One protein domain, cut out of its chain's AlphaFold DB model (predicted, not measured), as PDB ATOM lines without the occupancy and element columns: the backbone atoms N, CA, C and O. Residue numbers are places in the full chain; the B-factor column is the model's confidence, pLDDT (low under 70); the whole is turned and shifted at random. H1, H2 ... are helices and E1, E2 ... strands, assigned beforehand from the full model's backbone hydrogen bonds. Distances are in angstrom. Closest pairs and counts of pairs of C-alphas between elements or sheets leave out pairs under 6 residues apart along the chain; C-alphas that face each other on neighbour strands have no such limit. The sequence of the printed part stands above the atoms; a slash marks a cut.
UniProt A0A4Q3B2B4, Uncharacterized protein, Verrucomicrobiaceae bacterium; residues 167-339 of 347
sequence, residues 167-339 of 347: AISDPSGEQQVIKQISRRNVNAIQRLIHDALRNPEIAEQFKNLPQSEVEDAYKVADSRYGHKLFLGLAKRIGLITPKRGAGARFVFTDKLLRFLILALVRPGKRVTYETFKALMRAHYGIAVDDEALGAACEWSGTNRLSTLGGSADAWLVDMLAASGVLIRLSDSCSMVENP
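Overview. This is residues 167 to 339 of the 347 residues of an uncharacterized protein of Verrucomicrobiaceae bacterium (UniProt A0A4Q3B2B4). A long helical arm folds back on itself, with H1 running out, H2 near the tip, and H3 and H4 end to end on the way back; at the other end of the longest axis is a small head, where H6 and H8 cover one face of a three-stranded sheet and H5 packs crosswise on H6. H7 packs on residues 178 to 185 of H1, and residues 207 to 213 stick out at the arm's tip. The printed part has 173 residues, with eight named helices and three named strands in the order H1 H2 H3 H4 H5 E1 H6 H7 H8 E2 E3; the sheet runs E1 E3 E2, antiparallel, and the class is mostly helix. It is elongated, 66 by 37 by 30 A, and only just loose, close to compact, with a radius of gyration of the C-alphas of 19.0 A.

Along the chain. H1, residues 176 to 196, begins at C-alpha 176 (-5.880, -43.504, -51.988) and is 30.3 A long. H2 is residues 200 to 206, H3 residues 211 to 223, 18.2 A, and H4 residues 226 to 236, 15.6 A. H5 is residues 254 to 264, E1 residues 270 to 272, and H6 residues 273 to 284, 16.4 A. H7 is residues 290 to 299 and H8 residues 314 to 322. E2 is residues 326 to 330, and E3, residues 333 to 337, ends at C-alpha 337 (-21.973, -68.785, -49.563).

Arrangement. H1 touches H4 with residues 189 to 194 alone, opposite ways at a steep tilt of 41 degrees; the closest C-alphas, of Gln 190 and His 227, are 4.9 A apart. H1 touches H7 the same way at 37 degrees, only just steep, closest at the C-alphas of Ile 181 and Cys 297, 6.5 A. H3 is close to H2 and to H4 but not clearly touching either, with closest C-alphas Phe 206 and Val 214 at 6.4 A, and Asp 222 and Lys 228 at 6.6 A. H5 touches H6 about perpendicular, at 88 degrees, closest at the C-alphas of Leu 264 and Leu 279, 6.3 A; H5 only grazes the sheet. H6 and H8 are on the same face of the sheet, two layers, helices on one face of a sheet, with heights over the sheet of 9.3 A and 10.1 A. N 271 and O 336 of E1 and E3 are 2.9 A apart; in the hairpin of E2 and E3, N 335 and O 327 are 2.8 A apart. Every O i to N i+4 pair is within hydrogen-bond range in H1, H3, H4, H5, H6, H7 and H8; H2 has 1 of 3, and 3 of 4 O i to N i+3 pairs.

Size, cuts and confidence. The C-alphas farthest apart, of Pro 210 and Ser 330, are 66.8 A apart. The printed part has no cut. The links H4 to H5, 17 residues, and H7 to H8, 14 residues, are long; in the first, residues 240 to 241 pair with 249 to 250, antiparallel. The mean pLDDT of the printed part is 92.4, and residues 306 to 307 are under 70.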
ATOM      1  N   ALA A 167     -20.271 -45.168 -51.562       97.19
ATOM      2  CA  ALA A 167     -18.975 -45.574 -52.103       97.19
ATOM      3  C   ALA A 167     -18.078 -46.123 -50.994       97.19
ATOM      4  O   ALA A 167     -17.564 -45.357 -50.171       97.19
ATOM      5  N   ILE A 168     -17.882 -47.438 -50.968       98.00
ATOM      6  CA  ILE A 168     -17.086 -48.121 -49.952       98.00
ATOM      7  C   ILE A 168     -15.618 -48.131 -50.373       98.00
ATOM      8  O   ILE A 168     -15.286 -48.346 -51.534       98.00
ATOM      9  N   SER A 169     -14.740 -47.876 -49.411       96.88
ATOM     10  CA  SER A 169     -13.291 -47.965 -49.581       96.88
ATOM     11  C   SER A 169     -12.714 -49.121 -48.773       96.88
ATOM     12  O   SER A 169     -13.322 -49.578 -47.803       96.88
ATOM     13  N   ASP A 170     -11.519 -49.553 -49.157       94.81
ATOM     14  CA  ASP A 170     -10.765 -50.611 -48.496       94.81
ATOM     15  C   ASP A 170     -10.507 -50.283 -47.010       94.81
ATOM     16  O   ASP A 170     -10.166 -49.141 -46.680       94.81
ATOM     17  N   PRO A 171     -10.649 -51.231 -46.069       94.50
ATOM     18  CA  PRO A 171     -10.510 -50.930 -44.643       94.50
ATOM     19  C   PRO A 171      -9.141 -50.352 -44.257       94.50
ATOM     20  O   PRO A 171      -9.096 -49.398 -43.473       94.50
ATOM     21  N   SER A 172      -8.045 -50.838 -44.855       92.50
ATOM     22  CA  SER A 172      -6.675 -50.347 -44.618       92.50
ATOM     23  C   SER A 172      -6.478 -48.901 -45.095       92.50
ATOM     24  O   SER A 172      -5.754 -48.119 -44.473       92.50
ATOM     25  N   GLY A 173      -7.211 -48.481 -46.126       90.44
ATOM     26  CA  GLY A 173      -7.130 -47.148 -46.712       90.44
ATOM     27  C   GLY A 173      -5.845 -46.936 -47.513       90.44
ATOM     28  O   GLY A 173      -5.342 -45.805 -47.529       90.44
ATOM     29  N   GLU A 174      -5.333 -48.007 -48.118       90.94
ATOM     30  CA  GLU A 174      -4.190 -48.072 -49.028       90.94
ATOM     31  C   GLU A 174      -4.561 -47.537 -50.414       90.94
ATOM     32  O   GLU A 174      -3.786 -46.779 -51.006       90.94
ATOM     33  N   GLN A 175      -5.785 -47.808 -50.887       92.62
ATOM     34  CA  GLN A 175      -6.263 -47.325 -52.185       92.62
ATOM     35  C   GLN A 175      -6.664 -45.843 -52.108       92.62
ATOM     36  O   GLN A 175      -7.832 -45.480 -51.936       92.62
ATOM     37  N   GLN A 176      -5.680 -44.941 -52.235       93.25
ATOM     38  CA  GLN A 176      -5.880 -43.504 -51.988       93.25
ATOM     39  C   GLN A 176      -6.978 -42.878 -52.853       93.25
ATOM     40  O   GLN A 176      -7.720 -42.025 -52.365       93.25
ATOM     41  N   VAL A 177      -7.111 -43.295 -54.114       93.56
ATOM     42  CA  VAL A 177      -8.146 -42.766 -55.014       93.56
ATOM     43  C   VAL A 177      -9.538 -43.126 -54.492       93.56
ATOM     44  O   VAL A 177     -10.341 -42.226 -54.243       93.56
ATOM     45  N   ILE A 178      -9.800 -44.408 -54.216       95.19
ATOM     46  CA  ILE A 178     -11.091 -44.881 -53.685       95.19
ATOM     47  C   ILE A 178     -11.385 -44.261 -52.321       95.19
ATOM     48  O   ILE A 178     -12.497 -43.798 -52.061       95.19
ATOM     49  N   LYS A 179     -10.369 -44.145 -51.466       95.38
ATOM     50  CA  LYS A 179     -10.470 -43.441 -50.186       95.38
ATOM     51  C   LYS A 179     -10.967 -42.003 -50.358       95.38
ATOM     52  O   LYS A 179     -11.808 -41.557 -49.580       95.38
ATOM     53  N   GLN A 180     -10.486 -41.264 -51.361       95.62
ATOM     54  CA  GLN A 180     -10.969 -39.906 -51.637       95.62
ATOM     55  C   GLN A 180     -12.382 -39.886 -52.229       95.62
ATOM     56  O   GLN A 180     -13.171 -39.018 -51.846       95.62
ATOM     57  N   ILE A 181     -12.728 -40.843 -53.098       96.12
ATOM     58  CA  ILE A 181     -14.099 -41.012 -53.613       96.12
ATOM     59  C   ILE A 181     -15.064 -41.210 -52.442       96.12
ATOM     60  O   ILE A 181     -16.022 -40.453 -52.291       96.12
ATOM     61  N   SER A 182     -14.755 -42.151 -51.553       97.69
ATOM     62  CA  SER A 182     -15.570 -42.461 -50.382       97.69
ATOM     63  C   SER A 182     -15.725 -41.259 -49.440       97.69
ATOM     64  O   SER A 182     -16.832 -40.945 -49.004       97.69
ATOM     65  N   ARG A 183     -14.649 -40.496 -49.192       97.62
ATOM     66  CA  ARG A 183     -14.712 -39.254 -48.394       97.62
ATOM     67  C   ARG A 183     -15.643 -38.207 -48.999       97.62
ATOM     68  O   ARG A 183     -16.407 -37.561 -48.281       97.62
ATOM     69  N   ARG A 184     -15.567 -38.004 -50.316       96.94
ATOM     70  CA  ARG A 184     -16.452 -37.071 -51.028       96.94
ATOM     71  C   ARG A 184     -17.897 -37.549 -50.984       96.94
ATOM     72  O   ARG A 184     -18.778 -36.742 -50.710       96.94
ATOM     73  N   ASN A 185     -18.118 -38.846 -51.160       97.44
ATOM     74  CA  ASN A 185     -19.437 -39.455 -51.101       97.44
ATOM     75  C   ASN A 185     -20.082 -39.328 -49.706       97.44
ATOM     76  O   ASN A 185     -21.239 -38.926 -49.613       97.44
ATOM     77  N   VAL A 186     -19.330 -39.519 -48.613       98.25
ATOM     78  CA  VAL A 186     -19.816 -39.232 -47.245       98.25
ATOM     79  C   VAL A 186     -20.251 -37.768 -47.094       98.25
ATOM     80  O   VAL A 186     -21.256 -37.479 -46.443       98.25
ATOM     81  N   ASN A 187     -19.524 -36.819 -47.690       97.25
ATOM     82  CA  ASN A 187     -19.926 -35.409 -47.673       97.25
ATOM     83  C   ASN A 187     -21.174 -35.151 -48.531       97.25
ATOM     84  O   ASN A 187     -22.030 -34.375 -48.116       97.25
ATOM     85  N   ALA A 188     -21.304 -35.807 -49.686       96.50
ATOM     86  CA  ALA A 188     -22.490 -35.711 -50.534       96.50
ATOM     87  C   ALA A 188     -23.743 -36.258 -49.830       96.50
ATOM     88  O   ALA A 188     -24.775 -35.598 -49.842       96.50
ATOM     89  N   ILE A 189     -23.641 -37.389 -49.121       97.12
ATOM     90  CA  ILE A 189     -24.735 -37.941 -48.303       97.12
ATOM     91  C   ILE A 189     -25.133 -36.983 -47.172       97.12
ATOM     92  O   ILE A 189     -26.318 -36.780 -46.916       97.12
ATOM     93  N   GLN A 190     -24.166 -36.349 -46.502       96.50
ATOM     94  CA  GLN A 190     -24.489 -35.353 -45.474       96.50
ATOM     95  C   GLN A 190     -25.229 -34.145 -46.056       96.50
ATOM     96  O   GLN A 190     -26.207 -33.707 -45.455       96.50
ATOM     97  N   ARG A 191     -24.793 -33.637 -47.219       95.31
ATOM     98  CA  ARG A 191     -25.484 -32.543 -47.924       95.31
ATOM     99  C   ARG A 191     -26.888 -32.952 -48.343       95.31
ATOM    100  O   ARG A 191     -27.820 -32.233 -48.032       95.31
ATOM    101  N   LEU A 192     -27.051 -34.141 -48.924       94.56
ATOM    102  CA  LEU A 192     -28.355 -34.693 -49.288       94.56
ATOM    103  C   LEU A 192     -29.350 -34.617 -48.124       94.56
ATOM    104  O   LEU A 192     -30.459 -34.115 -48.281       94.56
ATOM    105  N   ILE A 193     -28.949 -35.117 -46.952       94.81
ATOM    106  CA  ILE A 193     -29.814 -35.145 -45.768       94.81
ATOM    107  C   ILE A 193     -30.072 -33.727 -45.246       94.81
ATOM    108  O   ILE A 193     -31.190 -33.397 -44.858       94.81
ATOM    109  N   HIS A 194     -29.044 -32.880 -45.231       93.31
ATOM    110  CA  HIS A 194     -29.149 -31.486 -44.807       93.31
ATOM    111  C   HIS A 194     -30.103 -30.669 -45.696       93.31
ATOM    112  O   HIS A 194     -30.917 -29.901 -45.178       93.31
ATOM    113  N   ASP A 195     -30.022 -30.852 -47.011       91.69
ATOM    114  CA  ASP A 195     -30.803 -30.113 -48.001       91.69
ATOM    115  C   ASP A 195     -32.247 -30.623 -48.052       91.69
ATOM    116  O   ASP A 195     -33.178 -29.828 -48.153       91.69
ATOM    117  N   ALA A 196     -32.461 -31.930 -47.869       91.25
ATOM    118  CA  ALA A 196     -33.799 -32.504 -47.765       91.25
ATOM    119  C   ALA A 196     -34.616 -31.911 -46.608       91.25
ATOM    120  O   ALA A 196     -35.819 -31.705 -46.756       91.25
ATOM    121  N   LEU A 197     -33.977 -31.593 -45.477       89.06
ATOM    122  CA  LEU A 197     -34.635 -30.926 -44.348       89.06
ATOM    123  C   LEU A 197     -35.059 -29.486 -44.664       89.06
ATOM    124  O   LEU A 197     -35.929 -28.955 -43.987       89.06
ATOM    125  N   ARG A 198     -34.472 -28.873 -45.693       88.81
ATOM    126  CA  ARG A 198     -34.753 -27.505 -46.154       88.81
ATOM    127  C   ARG A 198     -35.667 -27.483 -47.376       88.81
ATOM    128  O   ARG A 198     -35.733 -26.483 -48.086       88.81
ATOM    129  N   ASN A 199     -36.364 -28.587 -47.641       87.00
ATOM    130  CA  ASN A 199     -37.358 -28.639 -48.701       87.00
ATOM    131  C   ASN A 199     -38.451 -27.565 -48.450       87.00
ATOM    132  O   ASN A 199     -38.929 -27.445 -47.319       87.00
ATOM    133  N   PRO A 200     -38.883 -26.807 -49.477       85.38
ATOM    134  CA  PRO A 200     -39.943 -25.806 -49.339       85.38
ATOM    135  C   PRO A 200     -41.242 -26.329 -48.701       85.38
ATOM    136  O   PRO A 200     -41.839 -25.641 -47.882       85.38
ATOM    137  N   GLU A 201     -41.654 -27.563 -48.998       84.38
ATOM    138  CA  GLU A 201     -42.839 -28.208 -48.411       84.38
ATOM    139  C   GLU A 201     -42.698 -28.422 -46.896       84.38
ATOM    140  O   GLU A 201     -43.689 -28.426 -46.169       84.38
ATOM    141  N   ILE A 202     -41.464 -28.588 -46.409       81.88
ATOM    142  CA  ILE A 202     -41.145 -28.646 -44.980       81.88
ATOM    143  C   ILE A 202     -41.180 -27.242 -44.381       81.88
ATOM    144  O   ILE A 202     -41.790 -27.047 -43.331       81.88
ATOM    145  N   ALA A 203     -40.579 -26.262 -45.060       81.88
ATOM    146  CA  ALA A 203     -40.589 -24.866 -44.627       81.88
ATOM    147  C   ALA A 203     -42.021 -24.318 -44.469       81.88
ATOM    148  O   ALA A 203     -42.303 -23.614 -43.503       81.88
ATOM    149  N   GLU A 204     -42.950 -24.721 -45.340       85.06
ATOM    150  CA  GLU A 204     -44.374 -24.374 -45.240       85.06
ATOM    151  C   GLU A 204     -45.034 -24.852 -43.938       85.06
ATOM    152  O   GLU A 204     -45.938 -24.188 -43.426       85.06
ATOM    153  N   GLN A 205     -44.579 -25.964 -43.349       82.62
ATOM    154  CA  GLN A 205     -45.111 -26.445 -42.064       82.62
ATOM    155  C   GLN A 205     -44.735 -25.521 -40.902       82.62
ATOM    156  O   GLN A 205     -45.434 -25.479 -39.892       82.62
ATOM    157  N   PHE A 206     -43.663 -24.746 -41.069       84.69
ATOM    158  CA  PHE A 206     -43.179 -23.788 -40.086       84.69
ATOM    159  C   PHE A 206     -43.753 -22.377 -40.275       84.69
ATOM    160  O   PHE A 206     -43.495 -21.513 -39.443       84.69
ATOM    161  N   LYS A 207     -44.564 -22.120 -41.315       86.12
ATOM    162  CA  LYS A 207     -44.992 -20.755 -41.686       86.12
ATOM    163  C   LYS A 207     -45.759 -19.991 -40.603       86.12
ATOM    164  O   LYS A 207     -45.753 -18.766 -40.599       86.12
ATOM    165  N   ASN A 208     -46.446 -20.715 -39.719       89.75
ATOM    166  CA  ASN A 208     -47.251 -20.144 -38.638       89.75
ATOM    167  C   ASN A 208     -46.514 -20.138 -37.289       89.75
ATOM    168  O   ASN A 208     -47.104 -19.740 -36.286       89.75
ATOM    169  N   LEU A 209     -45.267 -20.617 -37.240       89.31
ATOM    170  CA  LEU A 209     -44.481 -20.691 -36.014       89.31
ATOM    171  C   LEU A 209     -43.593 -19.448 -35.853       89.31
ATOM    172  O   LEU A 209     -43.160 -18.866 -36.851       89.31
ATOM    173  N   PRO A 210     -43.294 -19.027 -34.611       93.12
ATOM    174  CA  PRO A 210     -42.332 -17.962 -34.359       93.12
ATOM    175  C   PRO A 210     -40.958 -18.298 -34.950       93.12
ATOM    176  O   PRO A 210     -40.472 -19.418 -34.802       93.12
ATOM    177  N   GLN A 211     -40.292 -17.309 -35.548       89.88
ATOM    178  CA  GLN A 211     -38.982 -17.486 -36.191       89.88
ATOM    179  C   GLN A 211     -37.940 -18.152 -35.270       89.88
ATOM    180  O   GLN A 211     -37.174 -19.000 -35.721       89.88
ATOM    181  N   SER A 212     -37.951 -17.830 -33.973       91.88
ATOM    182  CA  SER A 212     -37.061 -18.441 -32.980       91.88
ATOM    183  C   SER A 212     -37.267 -19.953 -32.832       91.88
ATOM    184  O   SER A 212     -36.296 -20.692 -32.701       91.88
ATOM    185  N   GLU A 213     -38.513 -20.434 -32.894       91.25
ATOM    186  CA  GLU A 213     -38.813 -21.870 -32.807       91.25
ATOM    187  C   GLU A 213     -38.345 -22.615 -34.060       91.25
ATOM    188  O   GLU A 213     -37.839 -23.736 -33.973       91.25
ATOM    189  N   VAL A 214     -38.464 -21.977 -35.226       88.75
ATOM    190  CA  VAL A 214     -37.972 -22.522 -36.498       88.75
ATOM    191  C   VAL A 214     -36.447 -22.648 -36.477       88.75
ATOM    192  O   VAL A 214     -35.899 -23.691 -36.844       88.75
ATOM    193  N   GLU A 215     -35.750 -21.615 -36.004       89.88
ATOM    194  CA  GLU A 215     -34.292 -21.620 -35.853       89.88
ATOM    195  C   GLU A 215     -33.817 -22.696 -34.873       89.88
ATOM    196  O   GLU A 215     -32.878 -23.438 -35.179       89.88
ATOM    197  N   ASP A 216     -34.492 -22.841 -33.731       91.00
ATOM    198  CA  ASP A 216     -34.187 -23.888 -32.757       91.00
ATOM    199  C   ASP A 216     -34.430 -25.291 -33.328       91.00
ATOM    200  O   ASP A 216     -33.596 -26.186 -33.141       91.00
ATOM    201  N   ALA A 217     -35.512 -25.492 -34.088       87.69
ATOM    202  CA  ALA A 217     -35.797 -26.762 -34.750       87.69
ATOM    203  C   ALA A 217     -34.684 -27.148 -35.740       87.69
ATOM    204  O   ALA A 217     -34.162 -28.269 -35.675       87.69
ATOM    205  N   TYR A 218     -34.252 -26.222 -36.604       90.31
ATOM    206  CA  TYR A 218     -33.145 -26.473 -37.533       90.31
ATOM    207  C   TYR A 218     -31.814 -26.682 -36.813       90.31
ATOM    208  O   TYR A 218     -31.065 -27.600 -37.152       90.31
ATOM    209  N   LYS A 219     -31.532 -25.911 -35.760       91.56
ATOM    210  CA  LYS A 219     -30.328 -26.087 -34.941       91.56
ATOM    211  C   LYS A 219     -30.277 -27.474 -34.307       91.56
ATOM    212  O   LYS A 219     -29.221 -28.113 -34.300       91.56
ATOM    213  N   VAL A 220     -31.394 -27.975 -33.784       90.06
ATOM    214  CA  VAL A 220     -31.496 -29.339 -33.244       90.06
ATOM    215  C   VAL A 220     -31.316 -30.377 -34.357       90.06
ATOM    216  O   VAL A 220     -30.564 -31.343 -34.177       90.06
ATOM    217  N   ALA A 221     -31.936 -30.159 -35.518       87.88
ATOM    218  CA  ALA A 221     -31.806 -31.040 -36.670       87.88
ATOM    219  C   ALA A 221     -30.351 -31.157 -37.161       87.88
ATOM    220  O   ALA A 221     -29.871 -32.267 -37.382       87.88
ATOM    221  N   ASP A 222     -29.621 -30.042 -37.242       89.56
ATOM    222  CA  ASP A 222     -28.250 -29.993 -37.762       89.56
ATOM    223  C   ASP A 222     -27.175 -30.372 -36.733       89.56
ATOM    224  O   ASP A 222     -26.054 -30.723 -37.112       89.56
ATOM    225  N   SER A 223     -27.480 -30.300 -35.434       89.69
ATOM    226  CA  SER A 223     -26.518 -30.615 -34.366       89.69
ATOM    227  C   SER A 223     -26.662 -32.025 -33.796       89.69
ATOM    228  O   SER A 223     -25.663 -32.594 -33.347       89.69
ATOM    229  N   ARG A 224     -27.870 -32.606 -33.813       87.00
ATOM    230  CA  ARG A 224     -28.157 -33.916 -33.196       87.00
ATOM    231  C   ARG A 224     -28.791 -34.923 -34.151       87.00
ATOM    232  O   ARG A 224     -28.462 -36.104 -34.065       87.00
ATOM    233  N   TYR A 225     -29.666 -34.474 -35.049       88.56
ATOM    234  CA  TYR A 225     -30.399 -35.348 -35.969       88.56
ATOM    235  C   TYR A 225     -29.854 -35.260 -37.403       88.56
ATOM    236  O   TYR A 225     -28.666 -34.987 -37.600       88.56
ATOM    237  N   GLY A 226     -30.675 -35.613 -38.399       90.56
ATOM    238  CA  GLY A 226     -30.324 -35.553 -39.816       90.56
ATOM    239  C   GLY A 226     -28.964 -36.185 -40.115       90.56
ATOM    240  O   GLY A 226     -28.704 -37.351 -39.804       90.56
ATOM    241  N   HIS A 227     -28.069 -35.389 -40.695       93.31
ATOM    242  CA  HIS A 227     -26.739 -35.838 -41.092       93.31
ATOM    243  C   HIS A 227     -25.819 -36.172 -39.894       93.31
ATOM    244  O   HIS A 227     -24.924 -37.011 -40.028       93.31
ATOM    245  N   LYS A 228     -26.034 -35.578 -38.707       94.31
ATOM    246  CA  LYS A 228     -25.276 -35.917 -37.485       94.31
ATOM    247  C   LYS A 228     -25.692 -37.261 -36.913       94.31
ATOM    248  O   LYS A 228     -24.813 -38.039 -36.545       94.31
ATOM    249  N   LEU A 229     -26.994 -37.555 -36.900       94.19
ATOM    250  CA  LEU A 229     -27.493 -38.884 -36.541       94.19
ATOM    251  C   LEU A 229     -26.931 -39.937 -37.499       94.19
ATOM    252  O   LEU A 229     -26.392 -40.941 -37.034       94.19
ATOM    253  N   PHE A 230     -26.975 -39.671 -38.810       96.56
ATOM    254  CA  PHE A 230     -26.391 -40.551 -39.825       96.56
ATOM    255  C   PHE A 230     -24.915 -40.850 -39.527       96.56
ATOM    256  O   PHE A 230     -24.529 -42.008 -39.382       96.56
ATOM    257  N   LEU A 231     -24.089 -39.811 -39.362       96.88
ATOM    258  CA  LEU A 231     -22.666 -39.986 -39.065       96.88
ATOM    259  C   LEU A 231     -22.421 -40.714 -37.741       96.88
ATOM    260  O   LEU A 231     -21.540 -41.571 -37.670       96.88
ATOM    261  N   GLY A 232     -23.157 -40.355 -36.689       95.94
ATOM    262  CA  GLY A 232     -23.002 -40.949 -35.364       95.94
ATOM    263  C   GLY A 232     -23.314 -42.441 -35.371       95.94
ATOM    264  O   GLY A 232     -22.529 -43.238 -34.856       95.94
ATOM    265  N   LEU A 233     -24.422 -42.822 -36.006       95.88
ATOM    266  CA  LEU A 233     -24.858 -44.208 -36.105       95.88
ATOM    267  C   LEU A 233     -23.956 -45.025 -37.041       95.88
ATOM    268  O   LEU A 233     -23.486 -46.088 -36.644       95.88
ATOM    269  N   ALA A 234     -23.607 -44.494 -38.219       97.81
ATOM    270  CA  ALA A 234     -22.696 -45.154 -39.156       97.81
ATOM    271  C   ALA A 234     -21.302 -45.397 -38.547       97.81
ATOM    272  O   ALA A 234     -20.709 -46.456 -38.743       97.81
ATOM    273  N   LYS A 235     -20.780 -44.456 -37.748       97.75
ATOM    274  CA  LYS A 235     -19.525 -44.649 -36.999       97.75
ATOM    275  C   LYS A 235     -19.653 -45.678 -35.879       97.75
ATOM    276  O   LYS A 235     -18.697 -46.411 -35.626       97.75
ATOM    277  N   ARG A 236     -20.804 -45.725 -35.197       96.06
ATOM    278  CA  ARG A 236     -21.067 -46.682 -34.110       96.06
ATOM    279  C   ARG A 236     -21.013 -48.119 -34.619       96.06
ATOM    280  O   ARG A 236     -20.317 -48.927 -34.017       96.06
ATOM    281  N   ILE A 237     -21.657 -48.392 -35.754       96.31
ATOM    282  CA  ILE A 237     -21.673 -49.728 -36.374       96.31
ATOM    283  C   ILE A 237     -20.412 -50.047 -37.194       96.31
ATOM    284  O   ILE A 237     -20.311 -51.117 -37.783       96.31
ATOM    285  N   GLY A 238     -19.445 -49.125 -37.258       96.62
ATOM    286  CA  GLY A 238     -18.190 -49.322 -37.986       96.62
ATOM    287  C   GLY A 238     -18.280 -49.151 -39.506       96.62
ATOM    288  O   GLY A 238     -17.318 -49.469 -40.191       96.62
ATOM    289  N   LEU A 239     -19.389 -48.623 -40.031       98.38
ATOM    290  CA  LEU A 239     -19.567 -48.350 -41.462       98.38
ATOM    291  C   LEU A 239     -18.762 -47.120 -41.909       98.38
ATOM    292  O   LEU A 239     -18.399 -47.012 -43.075       98.38
ATOM    293  N   ILE A 240     -18.466 -46.188 -40.994       98.50
ATOM    294  CA  ILE A 240     -17.621 -45.014 -41.257       98.50
ATOM    295  C   ILE A 240     -16.387 -44.994 -40.351       98.50
ATOM    296  O   ILE A 240     -16.487 -45.105 -39.128       98.50
ATOM    297  N   THR A 241     -15.230 -44.723 -40.957       96.81
ATOM    298  CA  THR A 241     -13.943 -44.487 -40.283       96.81
ATOM    299  C   THR A 241     -13.343 -43.138 -40.721       96.81
ATOM    300  O   THR A 241     -13.625 -42.701 -41.836       96.81
ATOM    301  N   PRO A 242     -12.530 -42.440 -39.904       95.62
ATOM    302  CA  PRO A 242     -12.233 -42.725 -38.502       95.62
ATOM    303  C   PRO A 242     -13.406 -42.381 -37.571       95.62
ATOM    304  O   PRO A 242     -14.241 -41.519 -37.867       95.62
ATOM    305  N   LYS A 243     -13.456 -43.028 -36.395       90.69
ATOM    306  CA  LYS A 243     -14.471 -42.734 -35.360       90.69
ATOM    307  C   LYS A 243     -14.394 -41.265 -34.912       90.69
ATOM    308  O   LYS A 243     -15.420 -40.593 -34.787       90.69
ATOM    309  N   ARG A 244     -13.178 -40.734 -34.752       89.25
ATOM    310  CA  ARG A 244     -12.888 -39.333 -34.399       89.25
ATOM    311  C   ARG A 244     -11.924 -38.720 -35.416       89.25
ATOM    312  O   ARG A 244     -11.095 -39.431 -35.969       89.25
ATOM    313  N   GLY A 245     -12.024 -37.410 -35.631       88.50
ATOM    314  CA  GLY A 245     -11.171 -36.681 -36.574       88.50
ATOM    315  C   GLY A 245     -11.761 -36.537 -37.980       88.50
ATOM    316  O   GLY A 245     -12.921 -36.876 -38.235       88.50
ATOM    317  N   ALA A 246     -10.950 -35.965 -38.872       90.81
ATOM    318  CA  ALA A 246     -11.322 -35.641 -40.244       90.81
ATOM    319  C   ALA A 246     -11.176 -36.843 -41.194       90.81
ATOM    320  O   ALA A 246     -10.525 -37.837 -40.883       90.81
ATOM    321  N   GLY A 247     -11.758 -36.723 -42.390       93.06
ATOM    322  CA  GLY A 247     -11.617 -37.732 -43.443       93.06
ATOM    323  C   GLY A 247     -12.534 -38.944 -43.287       93.06
ATOM    324  O   GLY A 247     -12.129 -40.046 -43.643       93.06
ATOM    325  N   ALA A 248     -13.751 -38.726 -42.777       97.62
ATOM    326  CA  ALA A 248     -14.799 -39.739 -42.713       97.62
ATOM    327  C   ALA A 248     -15.037 -40.377 -44.092       97.62
ATOM    328  O   ALA A 248     -15.253 -39.662 -45.069       97.62
ATOM    329  N   ARG A 249     -14.988 -41.705 -44.152       98.06
ATOM    330  CA  ARG A 249     -15.172 -42.527 -45.354       98.06
ATOM    331  C   ARG A 249     -15.914 -43.807 -44.997       98.06
ATOM    332  O   ARG A 249     -15.793 -44.274 -43.862       98.06
ATOM    333  N   PHE A 250     -16.635 -44.367 -45.955       98.62
ATOM    334  CA  PHE A 250     -17.289 -45.656 -45.801       98.62
ATOM    335  C   PHE A 250     -16.292 -46.812 -45.933       98.62
ATOM    336  O   PHE A 250     -15.431 -46.800 -46.818       98.62
ATOM    337  N   VAL A 251     -16.419 -47.803 -45.054       97.94
ATOM    338  CA  VAL A 251     -15.617 -49.036 -45.012       97.94
ATOM    339  C   VAL A 251     -16.481 -50.201 -44.555       97.94
ATOM    340  O   VAL A 251     -17.536 -49.997 -43.953       97.94
ATOM    341  N   PHE A 252     -15.995 -51.419 -44.768       96.25
ATOM    342  CA  PHE A 252     -16.521 -52.590 -44.081       96.25
ATOM    343  C   PHE A 252     -15.624 -53.029 -42.933       96.25
ATOM    344  O   PHE A 252     -14.409 -52.857 -42.938       96.25
ATOM    345  N   THR A 253     -16.274 -53.603 -41.934       96.00
ATOM    346  CA  THR A 253     -15.651 -54.443 -40.915       96.00
ATOM    347  C   THR A 253     -16.063 -55.883 -41.186       96.00
ATOM    348  O   THR A 253     -17.064 -56.108 -41.873       96.00
ATOM    349  N   ASP A 254     -15.368 -56.856 -40.601       95.44
ATOM    350  CA  ASP A 254     -15.758 -58.269 -40.715       95.44
ATOM    351  C   ASP A 254     -17.203 -58.493 -40.253       95.44
ATOM    352  O   ASP A 254     -17.963 -59.232 -40.874       95.44
ATOM    353  N   LYS A 255     -17.626 -57.769 -39.207       95.94
ATOM    354  CA  LYS A 255     -18.992 -57.830 -38.676       95.94
ATOM    355  C   LYS A 255     -20.032 -57.292 -39.663       95.94
ATOM    356  O   LYS A 255     -21.089 -57.899 -39.823       95.94
ATOM    357  N   LEU A 256     -19.738 -56.186 -40.353       97.50
ATOM    358  CA  LEU A 256     -20.619 -55.654 -41.403       97.50
ATOM    359  C   LEU A 256     -20.666 -56.574 -42.622       97.50
ATOM    360  O   LEU A 256     -21.745 -56.800 -43.162       97.50
ATOM    361  N   LEU A 257     -19.524 -57.128 -43.036       97.25
ATOM    362  CA  LEU A 257     -19.478 -58.080 -44.143       97.25
ATOM    363  C   LEU A 257     -20.313 -59.325 -43.823       97.25
ATOM    364  O   LEU A 257     -21.139 -59.743 -44.630       97.25
ATOM    365  N   ARG A 258     -20.166 -59.860 -42.608       97.00
ATOM    366  CA  ARG A 258     -20.956 -60.987 -42.106       97.00
ATOM    367  C   ARG A 258     -22.453 -60.692 -42.091       97.00
ATOM    368  O   ARG A 258     -23.232 -61.515 -42.567       97.00
ATOM    369  N   PHE A 259     -22.849 -59.516 -41.602       98.00
ATOM    370  CA  PHE A 259     -24.236 -59.061 -41.681       98.00
ATOM    371  C   PHE A 259     -24.741 -59.054 -43.133       98.00
ATOM    372  O   PHE A 259     -25.797 -59.617 -43.407       98.00
ATOM    373  N   LEU A 260     -23.983 -58.473 -44.070       97.94
ATOM    374  CA  LEU A 260     -24.379 -58.397 -45.482       97.94
ATOM    375  C   LEU A 260     -24.537 -59.787 -46.108       97.94
ATOM    376  O   LEU A 260     -25.494 -60.009 -46.841       97.94
ATOM    377  N   ILE A 261     -23.661 -60.743 -45.795       97.31
ATOM    378  CA  ILE A 261     -23.792 -62.128 -46.275       97.31
ATOM    379  C   ILE A 261     -25.118 -62.734 -45.804       97.31
ATOM    380  O   ILE A 261     -25.895 -63.221 -46.623       97.31
ATOM    381  N   LEU A 262     -25.403 -62.650 -44.502       96.94
ATOM    382  CA  LEU A 262     -26.610 -63.219 -43.893       96.94
ATOM    383  C   LEU A 262     -27.903 -62.544 -44.370       96.94
ATOM    384  O   LEU A 262     -28.924 -63.203 -44.550       96.94
ATOM    385  N   ALA A 263     -27.858 -61.231 -44.579       97.12
ATOM    386  CA  ALA A 263     -29.002 -60.431 -44.992       97.12
ATOM    387  C   ALA A 263     -29.311 -60.584 -46.496       97.12
ATOM    388  O   ALA A 263     -30.474 -60.624 -46.908       97.12
ATOM    389  N   LEU A 264     -28.281 -60.693 -47.341       97.38
ATOM    390  CA  LEU A 264     -28.430 -60.684 -48.802       97.38
ATOM    391  C   LEU A 264     -28.514 -62.086 -49.410       97.38
ATOM    392  O   LEU A 264     -29.200 -62.275 -50.417       97.38
ATOM    393  N   VAL A 265     -27.864 -63.075 -48.797       96.38
ATOM    394  CA  VAL A 265     -27.858 -64.463 -49.260       96.38
ATOM    395  C   VAL A 265     -28.688 -65.298 -48.294       96.38
ATOM    396  O   VAL A 265     -28.409 -65.345 -47.100       96.38
ATOM    397  N   ARG A 266     -29.729 -65.968 -48.804       93.38
ATOM    398  CA  ARG A 266     -30.619 -66.797 -47.972       93.38
ATOM    399  C   ARG A 266     -29.827 -67.861 -47.183       93.38
ATOM    400  O   ARG A 266     -28.854 -68.387 -47.729       93.38
ATOM    401  N   PRO A 267     -30.269 -68.222 -45.963       91.81
ATOM    402  CA  PRO A 267     -29.657 -69.278 -45.150       91.81
ATOM    403  C   PRO A 267     -29.328 -70.550 -45.950       91.81
ATOM    404  O   PRO A 267     -30.202 -71.114 -46.617       91.81
ATOM    405  N   GLY A 268     -28.066 -70.994 -45.912       90.75
ATOM    406  CA  GLY A 268     -27.588 -72.199 -46.607       90.75
ATOM    407  C   GLY A 268     -27.589 -72.116 -48.139       90.75
ATOM    408  O   GLY A 268     -27.581 -73.144 -48.819       90.75
ATOM    409  N   LYS A 269     -27.691 -70.913 -48.718       94.25
ATOM    410  CA  LYS A 269     -27.614 -70.686 -50.169       94.25
ATOM    411  C   LYS A 269     -26.301 -70.009 -50.544       94.25
ATOM    412  O   LYS A 269     -25.581 -69.475 -49.710       94.25
ATOM    413  N   ARG A 270     -26.024 -70.006 -51.846       94.94
ATOM    414  CA  ARG A 270     -24.861 -69.359 -52.454       94.94
ATOM    415  C   ARG A 270     -25.265 -68.579 -53.695       94.94
ATOM    416  O   ARG A 270     -26.214 -68.959 -54.382       94.94
ATOM    417  N   VAL A 271     -24.527 -67.519 -53.983       96.44
ATOM    418  CA  VAL A 271     -24.688 -66.668 -55.172       96.44
ATOM    419  C   VAL A 271     -23.321 -66.409 -55.803       96.44
ATOM    420  O   VAL A 271     -22.297 -66.619 -55.159       96.44
ATOM    421  N   THR A 272     -23.268 -65.973 -57.063       96.69
ATOM    422  CA  THR A 272     -21.989 -65.532 -57.649       96.69
ATOM    423  C   THR A 272     -21.513 -64.245 -56.974       96.69
ATOM    424  O   THR A 272     -22.330 -63.480 -56.459       96.69
ATOM    425  N   TYR A 273     -20.205 -63.980 -56.994       96.62
ATOM    426  CA  TYR A 273     -19.650 -62.730 -56.463       96.62
ATOM    427  C   TYR A 273     -20.274 -61.483 -57.119       96.62
ATOM    428  O   TYR A 273     -20.686 -60.555 -56.425       96.62
ATOM    429  N   GLU A 274     -20.482 -61.513 -58.439       95.50
ATOM    430  CA  GLU A 274     -21.182 -60.441 -59.161       95.50
ATOM    431  C   GLU A 274     -22.633 -60.261 -58.688       95.50
ATOM    432  O   GLU A 274     -23.086 -59.139 -58.464       95.50
ATOM    433  N   THR A 275     -23.354 -61.362 -58.441       96.44
ATOM    434  CA  THR A 275     -24.711 -61.293 -57.873       96.44
ATOM    435  C   THR A 275     -24.684 -60.702 -56.465       96.44
ATOM    436  O   THR A 275     -25.551 -59.907 -56.118       96.44
ATOM    437  N   PHE A 276     -23.686 -61.046 -55.646       97.56
ATOM    438  CA  PHE A 276     -23.543 -60.483 -54.304       97.56
ATOM    439  C   PHE A 276     -23.339 -58.960 -54.348       97.56
ATOM    440  O   PHE A 276     -24.027 -58.235 -53.628       97.56
ATOM    441  N   LYS A 277     -22.488 -58.455 -55.254       96.38
ATOM    442  CA  LYS A 277     -22.326 -57.010 -55.495       96.38
ATOM    443  C   LYS A 277     -23.618 -56.340 -55.953       96.38
ATOM    444  O   LYS A 277     -23.997 -55.302 -55.404       96.38
ATOM    445  N   ALA A 278     -24.334 -56.957 -56.892       95.62
ATOM    446  CA  ALA A 278     -25.627 -56.457 -57.350       95.62
ATOM    447  C   ALA A 278     -26.654 -56.377 -56.206       95.62
ATOM    448  O   ALA A 278     -27.354 -55.373 -56.079       95.62
ATOM    449  N   LEU A 279     -26.696 -57.379 -55.319       97.06
ATOM    450  CA  LEU A 279     -27.576 -57.383 -54.147       97.06
ATOM    451  C   LEU A 279     -27.195 -56.304 -53.126       97.06
ATOM    452  O   LEU A 279     -28.083 -55.615 -52.626       97.06
ATOM    453  N   MET A 280     -25.900 -56.096 -52.854       96.88
ATOM    454  CA  MET A 280     -25.440 -54.991 -51.997       96.88
ATOM    455  C   MET A 280     -25.904 -53.635 -52.549       96.88
ATOM    456  O   MET A 280     -26.397 -52.782 -51.803       96.88
ATOM    457  N   ARG A 281     -25.802 -53.447 -53.869       94.94
ATOM    458  CA  ARG A 281     -26.277 -52.239 -54.546       94.94
ATOM    459  C   ARG A 281     -27.797 -52.099 -54.475       94.94
ATOM    460  O   ARG A 281     -28.281 -51.008 -54.189       94.94
ATOM    461  N   ALA A 282     -28.546 -53.175 -54.688       94.69
ATOM    462  CA  ALA A 282     -30.006 -53.142 -54.688       94.69
ATOM    463  C   ALA A 282     -30.604 -52.902 -53.287       94.69
ATOM    464  O   ALA A 282     -31.566 -52.147 -53.157       94.69
ATOM    465  N   HIS A 283     -30.018 -53.490 -52.237       96.38
ATOM    466  CA  HIS A 283     -30.513 -53.356 -50.861       96.38
ATOM    467  C   HIS A 283     -30.058 -52.072 -50.155       96.38
ATOM    468  O   HIS A 283     -30.781 -51.555 -49.300       96.38
ATOM    469  N   TYR A 284     -28.861 -51.567 -50.470       96.44
ATOM    470  CA  TYR A 284     -28.229 -50.488 -49.700       96.44
ATOM    471  C   TYR A 284     -27.612 -49.374 -50.547       96.44
ATOM    472  O   TYR A 284     -27.096 -48.418 -49.977       96.44
ATOM    473  N   GLY A 285     -27.620 -49.471 -51.880       95.19
ATOM    474  CA  GLY A 285     -26.908 -48.522 -52.741       95.19
ATOM    475  C   GLY A 285     -25.385 -48.620 -52.615       95.19
ATOM    476  O   GLY A 285     -24.685 -47.652 -52.892       95.19
ATOM    477  N   ILE A 286     -24.853 -49.751 -52.152       97.25
ATOM    478  CA  ILE A 286     -23.415 -49.944 -51.928       97.25
ATOM    479  C   ILE A 286     -22.666 -50.057 -53.264       97.25
ATOM    480  O   ILE A 286     -23.068 -50.809 -54.151       97.25
ATOM    481  N   ALA A 287     -21.557 -49.328 -53.376       95.44
ATOM    482  CA  ALA A 287     -20.645 -49.328 -54.513       95.44
ATOM    483  C   ALA A 287     -19.235 -49.736 -54.065       95.44
ATOM    484  O   ALA A 287     -18.659 -49.083 -53.193       95.44
ATOM    485  N   VAL A 288     -18.697 -50.805 -54.657       95.44
ATOM    486  CA  VAL A 288     -17.385 -51.388 -54.303       95.44
ATOM    487  C   VAL A 288     -16.455 -51.569 -55.505       95.44
ATOM    488  O   VAL A 288     -15.244 -51.483 -55.330       95.44
ATOM    489  N   ASP A 289     -16.999 -51.792 -56.703       94.00
ATOM    490  CA  ASP A 289     -16.229 -52.018 -57.929       94.00
ATOM    491  C   ASP A 289     -16.071 -50.746 -58.772       94.00
ATOM    492  O   ASP A 289     -16.696 -49.714 -58.509       94.00
ATOM    493  N   ASP A 290     -15.214 -50.820 -59.792       93.06
ATOM    494  CA  ASP A 290     -14.869 -49.702 -60.672       93.06
ATOM    495  C   ASP A 290     -16.108 -48.995 -61.246       93.06
ATOM    496  O   ASP A 290     -16.204 -47.763 -61.225       93.06
ATOM    497  N   GLU A 291     -17.077 -49.768 -61.744       91.94
ATOM    498  CA  GLU A 291     -18.282 -49.231 -62.374       91.94
ATOM    499  C   GLU A 291     -19.177 -48.517 -61.354       91.94
ATOM    500  O   GLU A 291     -19.609 -47.378 -61.582       91.94
ATOM    501  N   ALA A 292     -19.449 -49.159 -60.215       92.81
ATOM    502  CA  ALA A 292     -20.297 -48.592 -59.178       92.81
ATOM    503  C   ALA A 292     -19.643 -47.377 -58.507       92.81
ATOM    504  O   ALA A 292     -20.334 -46.403 -58.201       92.81
ATOM    505  N   LEU A 293     -18.321 -47.387 -58.320       94.81
ATOM    506  CA  LEU A 293     -17.568 -46.239 -57.812       94.81
ATOM    507  C   LEU A 293     -17.561 -45.080 -58.812       94.81
ATOM    508  O   LEU A 293     -17.709 -43.928 -58.404       94.81
ATOM    509  N   GLY A 294     -17.470 -45.369 -60.112       92.81
ATOM    510  CA  GLY A 294     -17.655 -44.376 -61.169       92.81
ATOM    511  C   GLY A 294     -19.026 -43.697 -61.090       92.81
ATOM    512  O   GLY A 294     -19.105 -42.468 -61.087       92.81
ATOM    513  N   ALA A 295     -20.093 -44.483 -60.925       91.25
ATOM    514  CA  ALA A 295     -21.444 -43.958 -60.714       91.25
ATOM    515  C   ALA A 295     -21.566 -43.158 -59.403       91.25
ATOM    516  O   ALA A 295     -22.264 -42.147 -59.348       91.25
ATOM    517  N   ALA A 296     -20.863 -43.567 -58.343       93.19
ATOM    518  CA  ALA A 296     -20.841 -42.832 -57.083       93.19
ATOM    519  C   ALA A 296     -20.140 -41.468 -57.206       93.19
ATOM    520  O   ALA A 296     -20.555 -40.514 -56.542       93.19
ATOM    521  N   CYS A 297     -19.105 -41.350 -58.047       93.56
ATOM    522  CA  CYS A 297     -18.470 -40.071 -58.374       93.56
ATOM    523  C   CYS A 297     -19.463 -39.114 -59.036       93.56
ATOM    524  O   CYS A 297     -19.604 -37.985 -58.561       93.56
ATOM    525  N   GLU A 298     -20.165 -39.583 -60.072       91.50
ATOM    526  CA  GLU A 298     -21.186 -38.813 -60.800       91.50
ATOM    527  C   GLU A 298     -22.293 -38.360 -59.849       91.50
ATOM    528  O   GLU A 298     -22.589 -37.170 -59.752       91.50
ATOM    529  N   TRP A 299     -22.820 -39.296 -59.055       91.50
ATOM    530  CA  TRP A 299     -23.840 -39.019 -58.045       91.50
ATOM    531  C   TRP A 299     -23.368 -38.007 -56.988       91.50
ATOM    532  O   TRP A 299     -24.143 -37.177 -56.521       91.50
ATOM    533  N   SER A 300     -22.080 -38.025 -56.634       92.19
ATOM    534  CA  SER A 300     -21.486 -37.076 -55.681       92.19
ATOM    535  C   SER A 300     -21.142 -35.713 -56.309       92.19
ATOM    536  O   SER A 300     -20.552 -34.867 -55.628       92.19
ATOM    537  N   GLY A 301     -21.479 -35.488 -57.587       88.88
ATOM    538  CA  GLY A 301     -21.239 -34.235 -58.311       88.88
ATOM    539  C   GLY A 301     -19.821 -34.091 -58.871       88.88
ATOM    540  O   GLY A 301     -19.320 -32.977 -59.002       88.88
ATOM    541  N   THR A 302     -19.140 -35.204 -59.154       88.19
ATOM    542  CA  THR A 302     -17.789 -35.219 -59.737       88.19
ATOM    543  C   THR A 302     -17.736 -36.074 -60.995       88.19
ATOM    544  O   THR A 302     -18.517 -37.005 -61.147       88.19
ATOM    545  N   ASN A 303     -16.798 -35.785 -61.897       86.19
ATOM    546  CA  ASN A 303     -16.648 -36.577 -63.115       86.19
ATOM    547  C   ASN A 303     -16.281 -38.030 -62.789       86.19
ATOM    548  O   ASN A 303     -15.459 -38.290 -61.903       86.19
ATOM    549  N   ARG A 304     -16.851 -38.965 -63.556       83.56
ATOM    550  CA  ARG A 304     -16.415 -40.360 -63.565       83.56
ATOM    551  C   ARG A 304     -14.925 -40.419 -63.888       83.56
ATOM    552  O   ARG A 304     -14.453 -39.788 -64.832       83.56
ATOM    553  N   LEU A 305     -14.186 -41.182 -63.092       78.94
ATOM    554  CA  LEU A 305     -12.789 -41.480 -63.383       78.94
ATOM    555  C   LEU A 305     -12.749 -42.536 -64.491       78.94
ATOM    556  O   LEU A 305     -13.480 -43.520 -64.424       78.94
ATOM    557  N   SER A 306     -11.929 -42.312 -65.518       64.94
ATOM    558  CA  SER A 306     -11.916 -43.126 -66.740       64.94
ATOM    559  C   SER A 306     -11.526 -44.589 -66.503       64.94
ATOM    560  O   SER A 306     -12.035 -45.448 -67.212       64.94
ATOM    561  N   THR A 307     -10.687 -44.886 -65.504       67.62
ATOM    562  CA  THR A 307     -10.367 -46.255 -65.054       67.62
ATOM    563  C   THR A 307      -9.918 -46.243 -63.587       67.62
ATOM    564  O   THR A 307      -9.081 -45.409 -63.231       67.62
ATOM    565  N   LEU A 308     -10.395 -47.175 -62.752       80.06
ATOM    566  CA  LEU A 308      -9.877 -47.398 -61.387       80.06
ATOM    567  C   LEU A 308      -8.911 -48.595 -61.305       80.06
ATOM    568  O   LEU A 308      -8.485 -48.974 -60.219       80.06
ATOM    569  N   GLY A 309      -8.491 -49.125 -62.457       74.38
ATOM    570  CA  GLY A 309      -7.497 -50.197 -62.556       74.38
ATOM    571  C   GLY A 309      -8.088 -51.608 -62.605       74.38
ATOM    572  O   GLY A 309      -7.321 -52.558 -62.707       74.38
ATOM    573  N   GLY A 310      -9.418 -51.757 -62.582       82.06
ATOM    574  CA  GLY A 310     -10.114 -53.040 -62.730       82.06
ATOM    575  C   GLY A 310     -10.060 -53.944 -61.498       82.06
ATOM    576  O   GLY A 310     -10.398 -55.118 -61.597       82.06
ATOM    577  N   SER A 311      -9.605 -53.422 -60.356       85.44
ATOM    578  CA  SER A 311      -9.389 -54.192 -59.126       85.44
ATOM    579  C   SER A 311      -9.808 -53.427 -57.866       85.44
ATOM    580  O   SER A 311      -9.264 -53.667 -56.782       85.44
ATOM    581  N   ALA A 312     -10.740 -52.475 -57.989       91.19
ATOM    582  CA  ALA A 312     -11.207 -51.658 -56.868       91.19
ATOM    583  C   ALA A 312     -11.782 -52.480 -55.703       91.19
ATOM    584  O   ALA A 312     -11.689 -52.071 -54.545       91.19
ATOM    585  N   ASP A 313     -12.340 -53.649 -56.003       93.75
ATOM    586  CA  ASP A 313     -13.008 -54.548 -55.070       93.75
ATOM    587  C   ASP A 313     -12.158 -55.771 -54.677       93.75
ATOM    588  O   ASP A 313     -12.641 -56.643 -53.958       93.75
ATOM    589  N   ALA A 314     -10.877 -55.828 -55.065       93.69
ATOM    590  CA  ALA A 314      -9.984 -56.941 -54.713       93.69
ATOM    591  C   ALA A 314      -9.910 -57.184 -53.191       93.69
ATOM    592  O   ALA A 314      -9.966 -58.324 -52.733       93.69
ATOM    593  N   TRP A 315      -9.903 -56.109 -52.396       95.06
ATOM    594  CA  TRP A 315      -9.924 -56.192 -50.930       95.06
ATOM    595  C   TRP A 315     -11.179 -56.898 -50.392       95.06
ATOM    596  O   TRP A 315     -11.124 -57.546 -49.348       95.06
ATOM    597  N   LEU A 316     -12.319 -56.780 -51.082       96.38
ATOM    598  CA  LEU A 316     -13.566 -57.420 -50.669       96.38
ATOM    599  C   LEU A 316     -13.497 -58.927 -50.921       96.38
ATOM    600  O   LEU A 316     -13.942 -59.706 -50.078       96.38
ATOM    601  N   VAL A 317     -12.903 -59.336 -52.045       95.31
ATOM    602  CA  VAL A 317     -12.631 -60.748 -52.349       95.31
ATOM    603  C   VAL A 317     -11.744 -61.362 -51.266       95.31
ATOM    604  O   VAL A 317     -12.055 -62.445 -50.769       95.31
ATOM    605  N   ASP A 318     -10.698 -60.652 -50.841       94.75
ATOM    606  CA  ASP A 318      -9.804 -61.113 -49.777       94.75
ATOM    607  C   ASP A 318     -10.524 -61.235 -48.425       94.75
ATOM    608  O   ASP A 318     -10.362 -62.242 -47.737       94.75
ATOM    609  N   MET A 319     -11.386 -60.278 -48.060       96.06
ATOM    610  CA  MET A 319     -12.193 -60.372 -46.833       96.06
ATOM    611  C   MET A 319     -13.196 -61.539 -46.867       96.06
ATOM    612  O   MET A 319     -13.394 -62.231 -45.866       96.06
ATOM    613  N   LEU A 320     -13.833 -61.786 -48.015       96.62
ATOM    614  CA  LEU A 320     -14.739 -62.926 -48.201       96.62
ATOM    615  C   LEU A 320     -13.985 -64.262 -48.110       96.62
ATOM    616  O   LEU A 320     -14.483 -65.222 -47.520       96.62
ATOM    617  N   ALA A 321     -12.769 -64.328 -48.657       94.81
ATOM    618  CA  ALA A 321     -11.909 -65.501 -48.540       94.81
ATOM    619  C   ALA A 321     -11.454 -65.726 -47.091       94.81
ATOM    620  O   ALA A 321     -11.572 -66.837 -46.576       94.81
ATOM    621  N   ALA A 322     -11.006 -64.669 -46.408       94.19
ATOM    622  CA  ALA A 322     -10.557 -64.727 -45.017       94.19
ATOM    623  C   ALA A 322     -11.675 -65.131 -44.041       94.19
ATOM    624  O   ALA A 322     -11.408 -65.775 -43.030       94.19
ATOM    625  N   SER A 323     -12.931 -64.798 -44.356       92.06
ATOM    626  CA  SER A 323     -14.105 -65.213 -43.575       92.06
ATOM    627  C   SER A 323     -14.622 -66.618 -43.918       92.06
ATOM    628  O   SER A 323     -15.583 -67.074 -43.300       92.06
ATOM    629  N   GLY A 324     -13.987 -67.322 -44.863       92.75
ATOM    630  CA  GLY A 324     -14.308 -68.709 -45.207       92.75
ATOM    631  C   GLY A 324     -15.609 -68.894 -45.993       92.75
ATOM    632  O   GLY A 324     -16.105 -70.012 -46.079       92.75
ATOM    633  N   VAL A 325     -16.170 -67.821 -46.559       94.19
ATOM    634  CA  VAL A 325     -17.453 -67.847 -47.292       94.19
ATOM    635  C   VAL A 325     -17.292 -67.773 -48.810       94.19
ATOM    636  O   VAL A 325     -18.275 -67.871 -49.547       94.19
ATOM    637  N   LEU A 326     -16.067 -67.547 -49.295       95.19
ATOM    638  CA  LEU A 326     -15.763 -67.480 -50.720       95.19
ATOM    639  C   LEU A 326     -15.374 -68.861 -51.255       95.19
ATOM    640  O   LEU A 326     -14.362 -69.430 -50.851       95.19
ATOM    641  N   ILE A 327     -16.120 -69.358 -52.238       91.81
ATOM    642  CA  ILE A 327     -15.784 -70.575 -52.983       91.81
ATOM    643  C   ILE A 327     -15.226 -70.169 -54.345       91.81
ATOM    644  O   ILE A 327     -15.948 -69.600 -55.167       91.81
ATOM    645  N   ARG A 328     -13.962 -70.499 -54.620       90.12
ATOM    646  CA  ARG A 328     -13.362 -70.312 -55.949       90.12
ATOM    647  C   ARG A 328     -13.707 -71.503 -56.842       90.12
ATOM    648  O   ARG A 328     -13.375 -72.635 -56.508       90.12
ATOM    649  N   LEU A 329     -14.387 -71.245 -57.959       84.56
ATOM    650  CA  LEU A 329     -14.703 -72.254 -58.978       84.56
ATOM    651  C   LEU A 329     -13.652 -72.277 -60.098       84.56
ATOM    652  O   LEU A 329     -13.402 -73.327 -60.684       84.56
ATOM    653  N   SER A 330     -13.049 -71.125 -60.391       83.25
ATOM    654  CA  SER A 330     -11.932 -70.938 -61.325       83.25
ATOM    655  C   SER A 330     -11.214 -69.613 -61.024       83.25
ATOM    656  O   SER A 330     -11.643 -68.867 -60.141       83.25
ATOM    657  N   ASP A 331     -10.166 -69.285 -61.788       71.94
ATOM    658  CA  ASP A 331      -9.412 -68.024 -61.659       71.94
ATOM    659  C   ASP A 331     -10.278 -66.762 -61.837       71.94
ATOM    660  O   ASP A 331      -9.928 -65.698 -61.334       71.94
ATOM    661  N   SER A 332     -11.419 -66.873 -62.528       73.06
ATOM    662  CA  SER A 332     -12.319 -65.756 -62.853       73.06
ATOM    663  C   SER A 332     -13.741 -65.916 -62.306       73.06
ATOM    664  O   SER A 332     -14.576 -65.035 -62.507       73.06
ATOM    665  N   CYS A 333     -14.046 -67.017 -61.613       84.56
ATOM    666  CA  CYS A 333     -15.386 -67.285 -61.097       84.56
ATOM    667  C   CYS A 333     -15.340 -67.679 -59.623       84.56
ATOM    668  O   CYS A 333     -14.799 -68.722 -59.253       84.56
ATOM    669  N   SER A 334     -15.979 -66.864 -58.783       93.62
ATOM    670  CA  SER A 334     -16.141 -67.125 -57.351       93.62
ATOM    671  C   SER A 334     -17.604 -67.020 -56.927       93.62
ATOM    672  O   SER A 334     -18.388 -66.253 -57.496       93.62
ATOM    673  N   MET A 335     -17.974 -67.796 -55.913       95.62
ATOM    674  CA  MET A 335     -19.279 -67.754 -55.262       95.62
ATOM    675  C   MET A 335     -19.138 -67.284 -53.818       95.62
ATOM    676  O   MET A 335     -18.137 -67.571 -53.168       95.62
ATOM    677  N   VAL A 336     -20.168 -66.611 -53.319       96.75
ATOM    678  CA  VAL A 336     -20.331 -66.251 -51.910       96.75
ATOM    679  C   VAL A 336     -21.420 -67.140 -51.323       96.75
ATOM    680  O   VAL A 336     -22.547 -67.165 -51.828       96.75
ATOM    681  N   GLU A 337     -21.077 -67.884 -50.282       95.56
ATOM    682  CA  GLU A 337     -21.973 -68.785 -49.563       95.56
ATOM    683  C   GLU A 337     -22.415 -68.172 -48.230       95.56
ATOM    684  O   GLU A 337     -21.620 -67.581 -47.506       95.56
ATOM    685  N   ASN A 338     -23.690 -68.334 -47.886       94.81
ATOM    686  CA  ASN A 338     -24.146 -68.178 -46.512       94.81
ATOM    687  C   ASN A 338     -24.082 -69.554 -45.823       94.81
ATOM    688  O   ASN A 338     -24.964 -70.382 -46.076       94.81
ATOM    689  N   PRO A 339     -23.091 -69.805 -44.943       89.94
ATOM    690  CA  PRO A 339     -22.890 -71.123 -44.342       89.94
ATOM    691  C   PRO A 339     -23.916 -71.441 -43.241       89.94
ATOM    692  O   PRO A 339     -23.982 -72.569 -42.758       89.94
TER     693      PRO A 339